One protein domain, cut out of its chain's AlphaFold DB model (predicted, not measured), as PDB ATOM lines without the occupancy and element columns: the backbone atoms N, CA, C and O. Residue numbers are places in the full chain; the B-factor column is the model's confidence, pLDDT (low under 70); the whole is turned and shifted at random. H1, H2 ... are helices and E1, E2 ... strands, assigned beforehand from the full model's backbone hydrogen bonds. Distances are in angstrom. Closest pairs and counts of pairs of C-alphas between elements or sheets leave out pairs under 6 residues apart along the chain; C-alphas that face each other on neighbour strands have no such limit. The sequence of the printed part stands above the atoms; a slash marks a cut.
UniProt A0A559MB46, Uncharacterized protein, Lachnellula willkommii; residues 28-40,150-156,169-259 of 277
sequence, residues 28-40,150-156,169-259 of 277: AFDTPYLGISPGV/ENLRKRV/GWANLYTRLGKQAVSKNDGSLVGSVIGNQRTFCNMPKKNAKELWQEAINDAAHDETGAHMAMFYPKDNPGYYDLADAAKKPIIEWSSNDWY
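This is residues 28 to 40, 150 to 156 and 169 to 259 of the 277 residues of an uncharacterized protein of Lachnellula willkommii (UniProt A0A559MB46). A small parallel sheet, E1 beside E2, makes the core; the long helix H3 packs alongside both strands and the short H2 packs mainly on E1. H1 sits well away from E2 and the other helices, and the long link of residues 178 to 211 loops out to 24 A from the mean of the C-alphas. The printed part has 111 residues, ordered H1, E1, E2, H2, H3; its class is mixed, with under half in named elements. It is compact, radius of gyration of the C-alphas 15.1 A, spanning 54 by 36 by 27 A.

E1, residues 169 to 177, and E2, residues 212 to 217, are parallel at 31 degrees, with N 176 and O 215 2.8 A apart, within hydrogen-bond range. Residues 28 to 29 pair, parallel, with residues 172 to 173. The closest C-alphas of E2 and H3, residues 239 to 254, are those of Ala 215 and Leu 242, 5.8 A; of E1 and H2, residues 223 to 229, Thr 175 and Ala 226, 6.3 A. H1, residues 150 to 156, is apart from E2, H2 and H3. Every O i to N i+4 pair is within hydrogen-bond range in H1 and H2, and 10 of 12 in H3.

E1, 26.1 A long, begins at C-alpha 169 (30.376, -56.769, 5.089). H3, 22.4 A, ends at C-alpha 254 (36.513, -55.539, 12.108).

Cuts leave gaps of 20.3 A between C-alphas 40 and 150 and 13.3 A between 156 and 169. The link E1 to E2 is long. Residues 39 and 182 to 197 have pLDDT under 70.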
ATOM      1  N   ALA A  28      26.135 -48.296   5.031       96.44
ATOM      2  CA  ALA A  28      25.384 -47.206   4.445       96.44
ATOM      3  C   ALA A  28      24.288 -46.722   5.397       96.44
ATOM      4  O   ALA A  28      23.737 -47.485   6.192       96.44
ATOM      5  N   PHE A  29      23.967 -45.438   5.283       96.56
ATOM      6  CA  PHE A  29      22.922 -44.787   6.059       96.56
ATOM      7  C   PHE A  29      21.960 -44.109   5.102       96.56
ATOM      8  O   PHE A  29      22.370 -43.275   4.292       96.56
ATOM      9  N   ASP A  30      20.705 -44.533   5.160       92.44
ATOM     10  CA  ASP A  30      19.567 -44.027   4.401       92.44
ATOM     11  C   ASP A  30      19.904 -43.790   2.922       92.44
ATOM     12  O   ASP A  30      19.526 -42.797   2.295       92.44
ATOM     13  N   THR A  31      20.699 -44.717   2.375       92.56
ATOM     14  CA  THR A  31      21.263 -44.606   1.036       92.56
ATOM     15  C   THR A  31      20.300 -45.233   0.029       92.56
ATOM     16  O   THR A  31      19.990 -46.425   0.137       92.56
ATOM     17  N   PRO A  32      19.836 -44.482  -0.989       90.75
ATOM     18  CA  PRO A  32      18.829 -44.945  -1.939       90.75
ATOM     19  C   PRO A  32      19.428 -45.868  -3.013       90.75
ATOM     20  O   PRO A  32      19.372 -45.579  -4.208       90.75
ATOM     21  N   TYR A  33      19.972 -47.020  -2.608       90.00
ATOM     22  CA  TYR A  33      20.526 -48.037  -3.514       90.00
ATOM     23  C   TYR A  33      19.539 -48.504  -4.592       90.00
ATOM     24  O   TYR A  33      19.963 -48.906  -5.669       90.00
ATOM     25  N   LEU A  34      18.233 -48.446  -4.307       89.38
ATOM     26  CA  LEU A  34      17.141 -48.782  -5.229       89.38
ATOM     27  C   LEU A  34      16.312 -47.550  -5.631       89.38
ATOM     28  O   LEU A  34      15.191 -47.680  -6.128       89.38
ATOM     29  N   GLY A  35      16.861 -46.353  -5.425       86.38
ATOM     30  CA  GLY A  35      16.202 -45.081  -5.690       86.38
ATOM     31  C   GLY A  35      15.398 -44.569  -4.496       86.38
ATOM     32  O   GLY A  35      15.299 -45.220  -3.452       86.38
ATOM     33  N   ILE A  36      14.851 -43.370  -4.665       84.69
ATOM     34  CA  ILE A  36      14.040 -42.683  -3.656       84.69
ATOM     35  C   ILE A  36      12.625 -43.271  -3.662       84.69
ATOM     36  O   ILE A  36      12.097 -43.629  -4.723       84.69
ATOM     37  N   SER A  37      12.017 -43.392  -2.482       82.31
ATOM     38  CA  SER A  37      10.651 -43.891  -2.370       82.31
ATOM     39  C   SER A  37       9.647 -42.914  -3.009       82.31
ATOM     40  O   SER A  37       9.792 -41.696  -2.878       82.31
ATOM     41  N   PRO A  38       8.585 -43.404  -3.680       71.75
ATOM     42  CA  PRO A  38       7.569 -42.527  -4.266       71.75
ATOM     43  C   PRO A  38       6.870 -41.608  -3.247       71.75
ATOM     44  O   PRO A  38       6.412 -40.527  -3.614       71.75
ATOM     45  N   GLY A  39       6.806 -42.018  -1.974       66.19
ATOM     46  CA  GLY A  39       6.181 -41.248  -0.892       66.19
ATOM     47  C   GLY A  39       6.882 -39.918  -0.611       66.19
ATOM     48  O   GLY A  39       6.214 -38.927  -0.330       66.19
ATOM     49  N   VAL A  40       8.204 -39.860  -0.808       70.38
ATOM     50  CA  VAL A  40       9.012 -38.640  -0.626       70.38
ATOM     51  C   VAL A  40       8.558 -37.524  -1.577       70.38
ATOM     52  O   VAL A  40       8.465 -36.364  -1.183       70.38
ATOM     53  N   GLU A 150      17.517 -49.666 -13.483       81.94
ATOM     54  CA  GLU A 150      18.354 -50.800 -13.892       81.94
ATOM     55  C   GLU A 150      19.769 -50.728 -13.296       81.94
ATOM     56  O   GLU A 150      20.250 -51.712 -12.736       81.94
ATOM     57  N   ASN A 151      20.418 -49.562 -13.357       84.88
ATOM     58  CA  ASN A 151      21.768 -49.371 -12.821       84.88
ATOM     59  C   ASN A 151      21.792 -49.507 -11.297       84.88
ATOM     60  O   ASN A 151      22.715 -50.094 -10.739       84.88
ATOM     61  N   LEU A 152      20.742 -49.031 -10.631       87.06
ATOM     62  CA  LEU A 152      20.539 -49.193  -9.194       87.06
ATOM     63  C   LEU A 152      20.431 -50.671  -8.792       87.06
ATOM     64  O   LEU A 152      21.123 -51.128  -7.883       87.06
ATOM     65  N   ARG A 153      19.644 -51.460  -9.534       87.69
ATOM     66  CA  ARG A 153      19.543 -52.910  -9.304       87.69
ATOM     67  C   ARG A 153      20.868 -53.624  -9.559       87.69
ATOM     68  O   ARG A 153      21.242 -54.458  -8.744       87.69
ATOM     69  N   LYS A 154      21.601 -53.261 -10.620       90.12
ATOM     70  CA  LYS A 154      22.945 -53.805 -10.894       90.12
ATOM     71  C   LYS A 154      23.921 -53.527  -9.751       90.12
ATOM     72  O   LYS A 154      24.661 -54.422  -9.371       90.12
ATOM     73  N   ARG A 155      23.898 -52.320  -9.172       89.00
ATOM     74  CA  ARG A 155      24.736 -51.971  -8.010       89.00
ATOM     75  C   ARG A 155      24.412 -52.832  -6.793       89.00
ATOM     76  O   ARG A 155      25.328 -53.319  -6.149       89.00
ATOM     77  N   VAL A 156      23.128 -53.043  -6.503       91.38
ATOM     78  CA  VAL A 156      22.704 -53.941  -5.414       91.38
ATOM     79  C   VAL A 156      23.152 -55.377  -5.674       91.38
ATOM     80  O   VAL A 156      23.681 -56.004  -4.768       91.38
ATOM     81  N   GLY A 169      31.528 -57.205   4.314       92.94
ATOM     82  CA  GLY A 169      30.376 -56.769   5.089       92.94
ATOM     83  C   GLY A 169      29.517 -55.760   4.320       92.94
ATOM     84  O   GLY A 169      30.032 -54.856   3.661       92.94
ATOM     85  N   TRP A 170      28.193 -55.876   4.386       95.56
ATOM     86  CA  TRP A 170      27.305 -54.874   3.800       95.56
ATOM     87  C   TRP A 170      26.060 -54.682   4.653       95.56
ATOM     88  O   TRP A 170      25.368 -55.638   4.989       95.56
ATOM     89  N   ALA A 171      25.755 -53.431   4.989       96.06
ATOM     90  CA  ALA A 171      24.504 -53.081   5.640       96.06
ATOM     91  C   ALA A 171      24.035 -51.686   5.218       96.06
ATOM     92  O   ALA A 171      24.848 -50.786   5.011       96.06
ATOM     93  N   ASN A 172      22.722 -51.493   5.123       96.19
ATOM     94  CA  ASN A 172      22.098 -50.182   4.948       96.19
ATOM     95  C   ASN A 172      21.108 -49.932   6.088       96.19
ATOM     96  O   ASN A 172      20.051 -50.564   6.152       96.19
ATOM     97  N   LEU A 173      21.446 -49.011   6.983       96.75
ATOM     98  CA  LEU A 173      20.552 -48.537   8.033       96.75
ATOM     99  C   LEU A 173      19.645 -47.475   7.426       96.75
ATOM    100  O   LEU A 173      20.137 -46.418   7.057       96.75
ATOM    101  N   TYR A 174      18.351 -47.732   7.283       94.38
ATOM    102  CA  TYR A 174      17.434 -46.803   6.616       94.38
ATOM    103  C   TYR A 174      16.445 -46.194   7.602       94.38
ATOM    104  O   TYR A 174      15.984 -46.862   8.535       94.38
ATOM    105  N   THR A 175      16.077 -44.934   7.376       92.56
ATOM    106  CA  THR A 175      15.137 -44.258   8.264       92.56
ATOM    107  C   THR A 175      13.710 -44.627   7.887       92.56
ATOM    108  O   THR A 175      13.269 -44.449   6.747       92.56
ATOM    109  N   ARG A 176      12.953 -45.113   8.868       92.38
ATOM    110  CA  ARG A 176      11.509 -45.306   8.773       92.38
ATOM    111  C   ARG A 176      10.804 -44.289   9.655       92.38
ATOM    112  O   ARG A 176      11.168 -44.102  10.816       92.38
ATOM    113  N   LEU A 177       9.755 -43.674   9.123       89.62
ATOM    114  CA  LEU A 177       8.930 -42.776   9.916       89.62
ATOM    115  C   LEU A 177       8.211 -43.530  11.036       89.62
ATOM    116  O   LEU A 177       7.764 -44.675  10.871       89.62
ATOM    117  N   GLY A 178       8.118 -42.865  12.181       85.12
ATOM    118  CA  GLY A 178       7.423 -43.354  13.359       85.12
ATOM    119  C   GLY A 178       6.130 -42.590  13.644       85.12
ATOM    120  O   GLY A 178       5.382 -42.220  12.737       85.12
ATOM    121  N   LYS A 179       5.840 -42.378  14.928       83.25
ATOM    122  CA  LYS A 179       4.531 -41.914  15.423       83.25
ATOM    123  C   LYS A 179       4.079 -40.563  14.862       83.25
ATOM    124  O   LYS A 179       2.888 -40.403  14.599       83.25
ATOM    125  N   GLN A 180       4.978 -39.591  14.691       78.56
ATOM    126  CA  GLN A 180       4.585 -38.236  14.272       78.56
ATOM    127  C   GLN A 180       4.225 -38.094  12.789       78.56
ATOM    128  O   GLN A 180       3.591 -37.106  12.419       78.56
ATOM    129  N   ALA A 181       4.563 -39.076  11.956       73.88
ATOM    130  CA  ALA A 181       4.186 -39.092  10.544       73.88
ATOM    131  C   ALA A 181       2.810 -39.729  10.283       73.88
ATOM    132  O   ALA A 181       2.374 -39.811   9.132       73.88
ATOM    133  N   VAL A 182       2.125 -40.210  11.330       66.19
ATOM    134  CA  VAL A 182       0.795 -40.818  11.218       66.19
ATOM    135  C   VAL A 182      -0.253 -39.712  11.086       66.19
ATOM    136  O   VAL A 182      -0.660 -39.094  12.071       66.19
ATOM    137  N   SER A 183      -0.724 -39.468   9.864       55.12
ATOM    138  CA  SER A 183      -1.892 -38.616   9.642       55.12
ATOM    139  C   SER A 183      -3.168 -39.391   9.974       55.12
ATOM    140  O   SER A 183      -3.382 -40.501   9.487       55.12
ATOM    141  N   LYS A 184      -4.063 -38.800  10.779       51.12
ATOM    142  CA  LYS A 184      -5.371 -39.397  11.133       51.12
ATOM    143  C   LYS A 184      -6.266 -39.676   9.912       51.12
ATOM    144  O   LYS A 184      -7.231 -40.420  10.044       51.12
ATOM    145  N   ASN A 185      -5.939 -39.101   8.753       48.69
ATOM    146  CA  ASN A 185      -6.685 -39.247   7.504       48.69
ATOM    147  C   ASN A 185      -6.137 -40.349   6.574       48.69
ATOM    148  O   ASN A 185      -6.854 -40.755   5.665       48.69
ATOM    149  N   ASP A 186      -4.926 -40.871   6.816       50.78
ATOM    150  CA  ASP A 186      -4.244 -41.818   5.908       50.78
ATOM    151  C   ASP A 186      -4.462 -43.297   6.261       50.78
ATOM    152  O   ASP A 186      -3.827 -44.186   5.696       50.78
ATOM    153  N   GLY A 187      -5.347 -43.601   7.218       45.06
ATOM    154  CA  GLY A 187      -5.715 -44.982   7.560       45.06
ATOM    155  C   GLY A 187      -4.566 -45.867   8.072       45.06
ATOM    156  O   GLY A 187      -4.752 -47.074   8.218       45.06
ATOM    157  N   SER A 188      -3.389 -45.306   8.370       43.44
ATOM    158  CA  SER A 188      -2.232 -46.063   8.854       43.44
ATOM    159  C   SER A 188      -2.356 -46.325  10.360       43.44
ATOM    160  O   SER A 188      -1.895 -45.558  11.204       43.44
ATOM    161  N   LEU A 189      -3.047 -47.413  10.713       43.09
ATOM    162  CA  LEU A 189      -3.044 -47.980  12.061       43.09
ATOM    163  C   LEU A 189      -1.793 -48.849  12.234       43.09
ATOM    164  O   LEU A 189      -1.715 -49.965  11.720       43.09
ATOM    165  N   VAL A 190      -0.816 -48.368  13.001       42.84
ATOM    166  CA  VAL A 190       0.297 -49.210  13.453       42.84
ATOM    167  C   VAL A 190      -0.205 -50.084  14.604       42.84
ATOM    168  O   VAL A 190      -0.389 -49.611  15.722       42.84
ATOM    169  N   GLY A 191      -0.458 -51.360  14.313       44.72
ATOM    170  CA  GLY A 191      -0.899 -52.335  15.316       44.72
ATOM    171  C   GLY A 191      -1.224 -53.733  14.790       44.72
ATOM    172  O   GLY A 191      -1.227 -54.670  15.579       44.72
ATOM    173  N   SER A 192      -1.458 -53.924  13.486       39.28
ATOM    174  CA  SER A 192      -1.624 -55.257  12.874       39.28
ATOM    175  C   SER A 192      -1.481 -55.178  11.343       39.28
ATOM    176  O   SER A 192      -2.466 -55.050  10.638       39.28
ATOM    177  N   VAL A 193      -0.232 -55.238  10.858       40.53
ATOM    178  CA  VAL A 193       0.228 -55.574   9.484       40.53
ATOM    179  C   VAL A 193      -0.308 -54.755   8.273       40.53
ATOM    180  O   VAL A 193      -1.462 -54.843   7.883       40.53
ATOM    181  N   ILE A 194       0.657 -54.112   7.586       41.88
ATOM    182  CA  ILE A 194       0.674 -53.515   6.223       41.88
ATOM    183  C   ILE A 194      -0.163 -52.237   6.014       41.88
ATOM    184  O   ILE A 194      -1.341 -52.268   5.686       41.88
ATOM    185  N   GLY A 195       0.532 -51.095   6.076       43.09
ATOM    186  CA  GLY A 195       0.027 -49.777   5.685       43.09
ATOM    187  C   GLY A 195       1.167 -48.774   5.480       43.09
ATOM    188  O   GLY A 195       1.306 -47.842   6.261       43.09
ATOM    189  N   ASN A 196       1.994 -49.032   4.459       54.19
ATOM    190  CA  ASN A 196       3.113 -48.228   3.940       54.19
ATOM    191  C   ASN A 196       4.226 -47.867   4.955       54.19
ATOM    192  O   ASN A 196       4.113 -46.910   5.716       54.19
ATOM    193  N   GLN A 197       5.345 -48.605   4.943       69.94
ATOM    194  CA  GLN A 197       6.572 -48.178   5.631       69.94
ATOM    195  C   GLN A 197       7.114 -46.923   4.932       69.94
ATOM    196  O   GLN A 197       7.881 -47.018   3.973       69.94
ATOM    197  N   ARG A 198       6.680 -45.746   5.395       83.00
ATOM    198  CA  ARG A 198       7.168 -44.454   4.907       83.00
ATOM    199  C   ARG A 198       8.657 -44.344   5.217       83.00
ATOM    200  O   ARG A 198       9.065 -44.375   6.378       83.00
ATOM    201  N   THR A 199       9.453 -44.322   4.161       89.06
ATOM    202  CA  THR A 199      10.914 -44.439   4.172       89.06
ATOM    203  C   THR A 199      11.473 -43.563   3.064       89.06
ATOM    204  O   THR A 199      10.799 -43.344   2.058       89.06
ATOM    205  N   PHE A 200      12.694 -43.061   3.216       87.75
ATOM    206  CA  PHE A 200      13.333 -42.265   2.166       87.75
ATOM    207  C   PHE A 200      13.736 -43.122   0.951       87.75
ATOM    208  O   PHE A 200      13.590 -42.705  -0.199       87.75
ATOM    209  N   CYS A 201      14.189 -44.354   1.190       89.25
ATOM    210  CA  CYS A 201      14.678 -45.270   0.158       89.25
ATOM    211  C   CYS A 201      13.625 -46.287  -0.302       89.25
ATOM    212  O   CYS A 201      12.798 -46.754   0.477       89.25
ATOM    213  N   ASN A 202      13.716 -46.730  -1.558       88.62
ATOM    214  CA  ASN A 202      13.019 -47.938  -1.995       88.62
ATOM    215  C   ASN A 202      13.607 -49.182  -1.323       88.62
ATOM    216  O   ASN A 202      14.812 -49.426  -1.388       88.62
ATOM    217  N   MET A 203      12.734 -50.010  -0.754       88.50
ATOM    218  CA  MET A 203      13.132 -51.214  -0.031       88.50
ATOM    219  C   MET A 203      13.354 -52.417  -0.962       88.50
ATOM    220  O   MET A 203      12.557 -52.640  -1.887       88.50
ATOM    221  N   PRO A 204      14.382 -53.251  -0.719       87.50
ATOM    222  CA  PRO A 204      14.556 -54.505  -1.439       87.50
ATOM    223  C   PRO A 204      13.386 -55.456  -1.166       87.50
ATOM    224  O   PRO A 204      12.943 -55.642  -0.034       87.50
ATOM    225  N   LYS A 205      12.883 -56.098  -2.227       79.62
ATOM    226  CA  LYS A 205      11.748 -57.031  -2.122       79.62
ATOM    227  C   LYS A 205      12.158 -58.423  -1.627       79.62
ATOM    228  O   LYS A 205      11.335 -59.096  -1.014       79.62
ATOM    229  N   LYS A 206      13.381 -58.871  -1.936       78.38
ATOM    230  CA  LYS A 206      13.943 -60.195  -1.604       78.38
ATOM    231  C   LYS A 206      15.475 -60.120  -1.506       78.38
ATOM    232  O   LYS A 206      16.060 -59.195  -2.068       78.38
ATOM    233  N   ASN A 207      16.077 -61.104  -0.837       72.81
ATOM    234  CA  ASN A 207      17.512 -61.404  -0.701       72.81
ATOM    235  C   ASN A 207      18.379 -60.346   0.011       72.81
ATOM    236  O   ASN A 207      19.085 -60.688   0.941       72.81
ATOM    237  N   ALA A 208      18.276 -59.061  -0.331       83.44
ATOM    238  CA  ALA A 208      19.031 -57.998   0.350       83.44
ATOM    239  C   ALA A 208      18.314 -57.435   1.592       83.44
ATOM    240  O   ALA A 208      18.818 -56.524   2.235       83.44
ATOM    241  N   LYS A 209      17.109 -57.924   1.917       86.62
ATOM    242  CA  LYS A 209      16.278 -57.352   2.989       86.62
ATOM    243  C   LYS A 209      16.926 -57.479   4.370       86.62
ATOM    244  O   LYS A 209      16.759 -56.584   5.181       86.62
ATOM    245  N   GLU A 210      17.647 -58.564   4.622       88.94
ATOM    246  CA  GLU A 210      18.314 -58.820   5.907       88.94
ATOM    247  C   GLU A 210      19.510 -57.886   6.131       88.94
ATOM    248  O   GLU A 210      19.801 -57.503   7.259       88.94
ATOM    249  N   LEU A 211      20.120 -57.421   5.040       92.25
ATOM    250  CA  LEU A 211      21.201 -56.435   5.045       92.25
ATOM    251  C   LEU A 211      20.670 -54.998   5.196       92.25
ATOM    252  O   LEU A 211      21.441 -54.044   5.247       92.25
ATOM    253  N   TRP A 212      19.348 -54.811   5.234       93.19
ATOM    254  CA  TRP A 212      18.709 -53.511   5.404       93.19
ATOM    255  C   TRP A 212      18.048 -53.446   6.771       93.19
ATOM    256  O   TRP A 212      17.049 -54.114   7.034       93.19
ATOM    257  N   GLN A 213      18.600 -52.611   7.638       93.56
ATOM    258  CA  GLN A 213      18.195 -52.518   9.032       93.56
ATOM    259  C   GLN A 213      17.366 -51.254   9.253       93.56
ATOM    260  O   GLN A 213      17.756 -50.161   8.840       93.56
ATOM    261  N   GLU A 214      16.201 -51.399   9.883       93.44
ATOM    262  CA  GLU A 214      15.323 -50.258  10.132       93.44
ATOM    263  C   GLU A 214      15.824 -49.398  11.297       93.44
ATOM    264  O   GLU A 214      16.156 -49.905  12.366       93.44
ATOM    265  N   ALA A 215      15.802 -48.081  11.102       94.00
ATOM    266  CA  ALA A 215      16.005 -47.083  12.142       94.00
ATOM    267  C   ALA A 215      14.768 -46.180  12.216       94.00
ATOM    268  O   ALA A 215      14.420 -45.492  11.257       94.00
ATOM    269  N   ILE A 216      14.055 -46.203  13.340       92.94
ATOM    270  CA  ILE A 216      12.788 -45.477  13.479       92.94
ATOM    271  C   ILE A 216      13.066 -44.050  13.952       92.94
ATOM    272  O   ILE A 216      13.616 -43.860  15.035       92.94
ATOM    273  N   ASN A 217      12.601 -43.053  13.195       93.12
ATOM    274  CA  ASN A 217      12.518 -41.677  13.684       93.12
ATOM    275  C   ASN A 217      11.059 -41.329  14.019       93.12
ATOM    276  O   ASN A 217      10.244 -41.030  13.143       93.12
ATOM    277  N   ASP A 218      10.738 -41.368  15.314       89.62
ATOM    278  CA  ASP A 218       9.406 -41.053  15.840       89.62
ATOM    279  C   ASP A 218       9.047 -39.560  15.777       89.62
ATOM    280  O   ASP A 218       7.859 -39.244  15.859       89.62
ATOM    281  N   ALA A 219      10.032 -38.664  15.640       89.75
ATOM    282  CA  ALA A 219       9.844 -37.211  15.599       89.75
ATOM    283  C   ALA A 219       9.777 -36.638  14.175       89.75
ATOM    284  O   ALA A 219       9.408 -35.482  13.989       89.75
ATOM    285  N   ALA A 220      10.128 -37.425  13.158       88.44
ATOM    286  CA  ALA A 220      10.051 -36.977  11.777       88.44
ATOM    287  C   ALA A 220       8.596 -36.925  11.281       88.44
ATOM    288  O   ALA A 220       7.810 -37.850  11.501       88.44
ATOM    289  N   HIS A 221       8.255 -35.849  10.570       84.31
ATOM    290  CA  HIS A 221       6.936 -35.653   9.956       84.31
ATOM    291  C   HIS A 221       6.855 -36.183   8.518       84.31
ATOM    292  O   HIS A 221       5.786 -36.590   8.059       84.31
ATOM    293  N   ASP A 222       7.988 -36.202   7.822       83.19
ATOM    294  CA  ASP A 222       8.121 -36.662   6.446       83.19
ATOM    295  C   ASP A 222       9.480 -37.337   6.223       83.19
ATOM    296  O   ASP A 222      10.399 -37.242   7.044       83.19
ATOM    297  N   GLU A 223       9.587 -38.055   5.108       86.56
ATOM    298  CA  GLU A 223      10.742 -38.867   4.738       86.56
ATOM    299  C   GLU A 223      12.020 -38.036   4.544       86.56
ATOM    300  O   GLU A 223      13.104 -38.501   4.891       86.56
ATOM    301  N   THR A 224      11.907 -36.804   4.032       86.25
ATOM    302  CA  THR A 224      13.059 -35.913   3.811       86.25
ATOM    303  C   THR A 224      13.595 -35.396   5.142       86.25
ATOM    304  O   THR A 224      14.803 -35.415   5.377       86.25
ATOM    305  N   GLY A 225      12.702 -34.982   6.040       86.25
ATOM    306  CA  GLY A 225      13.039 -34.573   7.398       86.25
ATOM    307  C   GLY A 225      13.688 -35.711   8.179       86.25
ATOM    308  O   GLY A 225      14.708 -35.491   8.824       86.25
ATOM    309  N   ALA A 226      13.167 -36.934   8.061       90.88
ATOM    310  CA  ALA A 226      13.783 -38.130   8.640       90.88
ATOM    311  C   ALA A 226      15.214 -38.365   8.133       90.88
ATOM    312  O   ALA A 226      16.115 -38.543   8.953       90.88
ATOM    313  N   HIS A 227      15.419 -38.319   6.814       92.94
ATOM    314  CA  HIS A 227      16.729 -38.472   6.179       92.94
ATOM    315  C   HIS A 227      17.729 -37.418   6.668       92.94
ATOM    316  O   HIS A 227      18.829 -37.735   7.121       92.94
ATOM    317  N   MET A 228      17.329 -36.144   6.638       88.94
ATOM    318  CA  MET A 228      18.188 -35.027   7.036       88.94
ATOM    319  C   MET A 228      18.466 -35.002   8.542       88.94
ATOM    320  O   MET A 228      19.552 -34.598   8.949       88.94
ATOM    321  N   ALA A 229      17.508 -35.429   9.369       92.75
ATOM    322  CA  ALA A 229      17.626 -35.448  10.824       92.75
ATOM    323  C   ALA A 229      18.305 -36.717  11.371       92.75
ATOM    324  O   ALA A 229      18.536 -36.799  12.577       92.75
ATOM    325  N   MET A 230      18.633 -37.701  10.523       93.81
ATOM    326  CA  MET A 230      19.073 -39.041  10.936       93.81
ATOM    327  C   MET A 230      20.205 -39.021  11.980       93.81
ATOM    328  O   MET A 230      20.172 -39.785  12.944       93.81
ATOM    329  N   PHE A 231      21.159 -38.094  11.842       95.62
ATOM    330  CA  PHE A 231      22.321 -37.956  12.730       95.62
ATOM    331  C   PHE A 231      22.205 -36.838  13.774       95.62
ATOM    332  O   PHE A 231      23.204 -36.482  14.400       95.62
ATOM    333  N   TYR A 232      21.015 -36.270  13.971       93.62
ATOM    334  CA  TYR A 232      20.780 -35.186  14.922       93.62
ATOM    335  C   TYR A 232      19.979 -35.711  16.122       93.62
ATOM    336  O   TYR A 232      18.758 -35.806  16.033       93.62
ATOM    337  N   PRO A 233      20.616 -35.998  17.277       94.88
ATOM    338  CA  PRO A 233      19.936 -36.597  18.436       94.88
ATOM    339  C   PRO A 233      18.740 -35.786  18.942       94.88
ATOM    340  O   PRO A 233      17.790 -36.329  19.494       94.88
ATOM    341  N   LYS A 234      18.787 -34.465  18.748       93.81
ATOM    342  CA  LYS A 234      17.710 -33.548  19.121       93.81
ATOM    343  C   LYS A 234      16.423 -33.796  18.325       93.81
ATOM    344  O   LYS A 234      15.341 -33.662  18.884       93.81
ATOM    345  N   ASP A 235      16.565 -34.158  17.052       91.19
ATOM    346  CA  ASP A 235      15.473 -34.278  16.080       91.19
ATOM    347  C   ASP A 235      15.253 -35.744  15.635       91.19
ATOM    348  O   ASP A 235      14.385 -36.041  14.812       91.19
ATOM    349  N   ASN A 236      16.018 -36.681  16.204       95.50
ATOM    350  CA  ASN A 236      15.876 -38.121  16.036       95.50
ATOM    351  C   ASN A 236      15.957 -38.825  17.405       95.50
ATOM    352  O   ASN A 236      17.053 -39.156  17.865       95.50
ATOM    353  N   PRO A 237      14.810 -39.111  18.050       95.19
ATOM    354  CA  PRO A 237      14.775 -39.850  19.311       95.19
ATOM    355  C   PRO A 237      15.431 -41.237  19.236       95.19
ATOM    356  O   PRO A 237      15.928 -41.719  20.247       95.19
ATOM    357  N   GLY A 238      15.458 -41.859  18.051       95.00
ATOM    358  CA  GLY A 238      16.101 -43.151  17.797       95.00
ATOM    359  C   GLY A 238      17.594 -43.054  17.466       95.00
ATOM    360  O   GLY A 238      18.179 -44.038  17.028       95.00
ATOM    361  N   TYR A 239      18.232 -41.888  17.630       96.56
ATOM    362  CA  TYR A 239      19.642 -41.683  17.274       96.56
ATOM    363  C   TYR A 239      20.595 -42.666  17.967       96.56
ATOM    364  O   TYR A 239      21.501 -43.195  17.329       96.56
ATOM    365  N   TYR A 240      20.406 -42.918  19.266       97.06
ATOM    366  CA  TYR A 240      21.288 -43.826  20.004       97.06
ATOM    367  C   TYR A 240      21.036 -45.292  19.640       97.06
ATOM    368  O   TYR A 240      21.996 -46.041  19.503       97.06
ATOM    369  N   ASP A 241      19.785 -45.668  19.359       96.50
ATOM    370  CA  ASP A 241      19.464 -46.994  18.822       96.50
ATOM    371  C   ASP A 241      20.104 -47.195  17.438       96.50
ATOM    372  O   ASP A 241      20.655 -48.257  17.155       96.50
ATOM    373  N   LEU A 242      20.092 -46.159  16.586       96.56
ATOM    374  CA  LEU A 242      20.791 -46.152  15.299       96.56
ATOM    375  C   LEU A 242      22.308 -46.299  15.481       96.56
ATOM    376  O   LEU A 242      22.937 -47.064  14.751       96.56
ATOM    377  N   ALA A 243      22.901 -45.581  16.438       96.62
ATOM    378  CA  ALA A 243      24.329 -45.672  16.730       96.62
ATOM    379  C   ALA A 243      24.719 -47.078  17.220       96.62
ATOM    380  O   ALA A 243      25.711 -47.641  16.754       96.62
ATOM    381  N   ASP A 244      23.910 -47.679  18.094       96.38
ATOM    382  CA  ASP A 244      24.110 -49.052  18.559       96.38
ATOM    383  C   ASP A 244      23.903 -50.075  17.432       96.38
ATOM    384  O   ASP A 244      24.655 -51.049  17.335       96.38
ATOM    385  N   ALA A 245      22.930 -49.853  16.545       95.69
ATOM    386  CA  ALA A 245      22.717 -50.682  15.360       95.69
ATOM    387  C   ALA A 245      23.884 -50.588  14.367       95.69
ATOM    388  O   ALA A 245      24.267 -51.605  13.802       95.69
ATOM    389  N   ALA A 246      24.493 -49.409  14.202       96.88
ATOM    390  CA  ALA A 246      25.684 -49.198  13.376       96.88
ATOM    391  C   ALA A 246      26.946 -49.826  13.971       96.88
ATOM    392  O   ALA A 246      27.789 -50.349  13.244       96.88
ATOM    393  N   LYS A 247      27.079 -49.801  15.298       96.62
ATOM    394  CA  LYS A 247      28.228 -50.371  16.003       96.62
ATOM    395  C   LYS A 247      28.353 -51.883  15.794       96.62
ATOM    396  O   LYS A 247      29.467 -52.374  15.650       96.62
ATOM    397  N   LYS A 248      27.235 -52.613  15.789       94.56
ATOM    398  CA  LYS A 248      27.210 -54.082  15.649       94.56
ATOM    399  C   LYS A 248      27.942 -54.594  14.395       94.56
ATOM    400  O   LYS A 248      28.912 -55.319  14.585       94.56
ATOM    401  N   PRO A 249      27.562 -54.196  13.160       94.38
ATOM    402  CA  PRO A 249      28.246 -54.651  11.956       94.38
ATOM    403  C   PRO A 249      29.701 -54.184  11.908       94.38
ATOM    404  O   PRO A 249      30.551 -54.923  11.441       94.38
ATOM    405  N   ILE A 250      30.025 -52.996  12.436       93.94
ATOM    406  CA  ILE A 250      31.421 -52.532  12.480       93.94
ATOM    407  C   ILE A 250      32.278 -53.492  13.307       93.94
ATOM    408  O   ILE A 250      33.323 -53.912  12.831       93.94
ATOM    409  N   ILE A 251      31.829 -53.856  14.514       93.00
ATOM    410  CA  ILE A 251      32.556 -54.800  15.375       93.00
ATOM    411  C   ILE A 251      32.670 -56.162  14.698       93.00
ATOM    412  O   ILE A 251      33.748 -56.746  14.708       93.00
ATOM    413  N   GLU A 252      31.573 -56.655  14.128       91.06
ATOM    414  CA  GLU A 252      31.530 -57.944  13.436       91.06
ATOM    415  C   GLU A 252      32.528 -57.997  12.274       91.06
ATOM    416  O   GLU A 252      33.321 -58.926  12.192       91.06
ATOM    417  N   TRP A 253      32.559 -56.970  11.421       91.31
ATOM    418  CA  TRP A 253      33.444 -56.942  10.256       91.31
ATOM    419  C   TRP A 253      34.897 -56.629  10.608       91.31
ATOM    420  O   TRP A 253      35.788 -56.999   9.847       91.31
ATOM    421  N   SER A 254      35.155 -55.929  11.719       87.06
ATOM    422  CA  SER A 254      36.513 -55.539  12.108       87.06
ATOM    423  C   SER A 254      37.205 -56.523  13.041       87.06
ATOM    424  O   SER A 254      38.425 -56.480  13.135       87.06
ATOM    425  N   SER A 255      36.468 -57.372  13.761       85.75
ATOM    426  CA  SER A 255      37.045 -58.333  14.717       85.75
ATOM    427  C   SER A 255      37.418 -59.633  14.000       85.75
ATOM    428  O   SER A 255      36.734 -60.641  14.140       85.75
ATOM    429  N   ASN A 256      38.468 -59.574  13.180       80.75
ATOM    430  CA  ASN A 256      38.962 -60.689  12.369       80.75
ATOM    431  C   ASN A 256      40.485 -60.849  12.495       80.75
ATOM    432  O   ASN A 256      41.170 -59.986  13.047       80.75
ATOM    433  N   ASP A 257      41.019 -61.920  11.911       76.69
ATOM    434  CA  ASP A 257      42.444 -62.273  11.950       76.69
ATOM    435  C   ASP A 257      43.369 -61.134  11.500       76.69
ATOM    436  O   ASP A 257      44.479 -60.965  12.012       76.69
ATOM    437  N   TRP A 258      42.926 -60.316  10.537       73.94
ATOM    438  CA  TRP A 258      43.697 -59.158  10.088       73.94
ATOM    439  C   TRP A 258      43.835 -58.111  11.201       73.94
ATOM    440  O   TRP A 258      44.916 -57.554  11.392       73.94
ATOM    441  N   TYR A 259      42.772 -57.864  11.970       71.75
ATOM    442  CA  TYR A 259      42.824 -56.969  13.125       71.75
ATOM    443  C   TYR A 259      43.708 -57.540  14.241       71.75
ATOM    444  O   TYR A 259      44.589 -56.831  14.729       71.75
TER     445      TYR A 259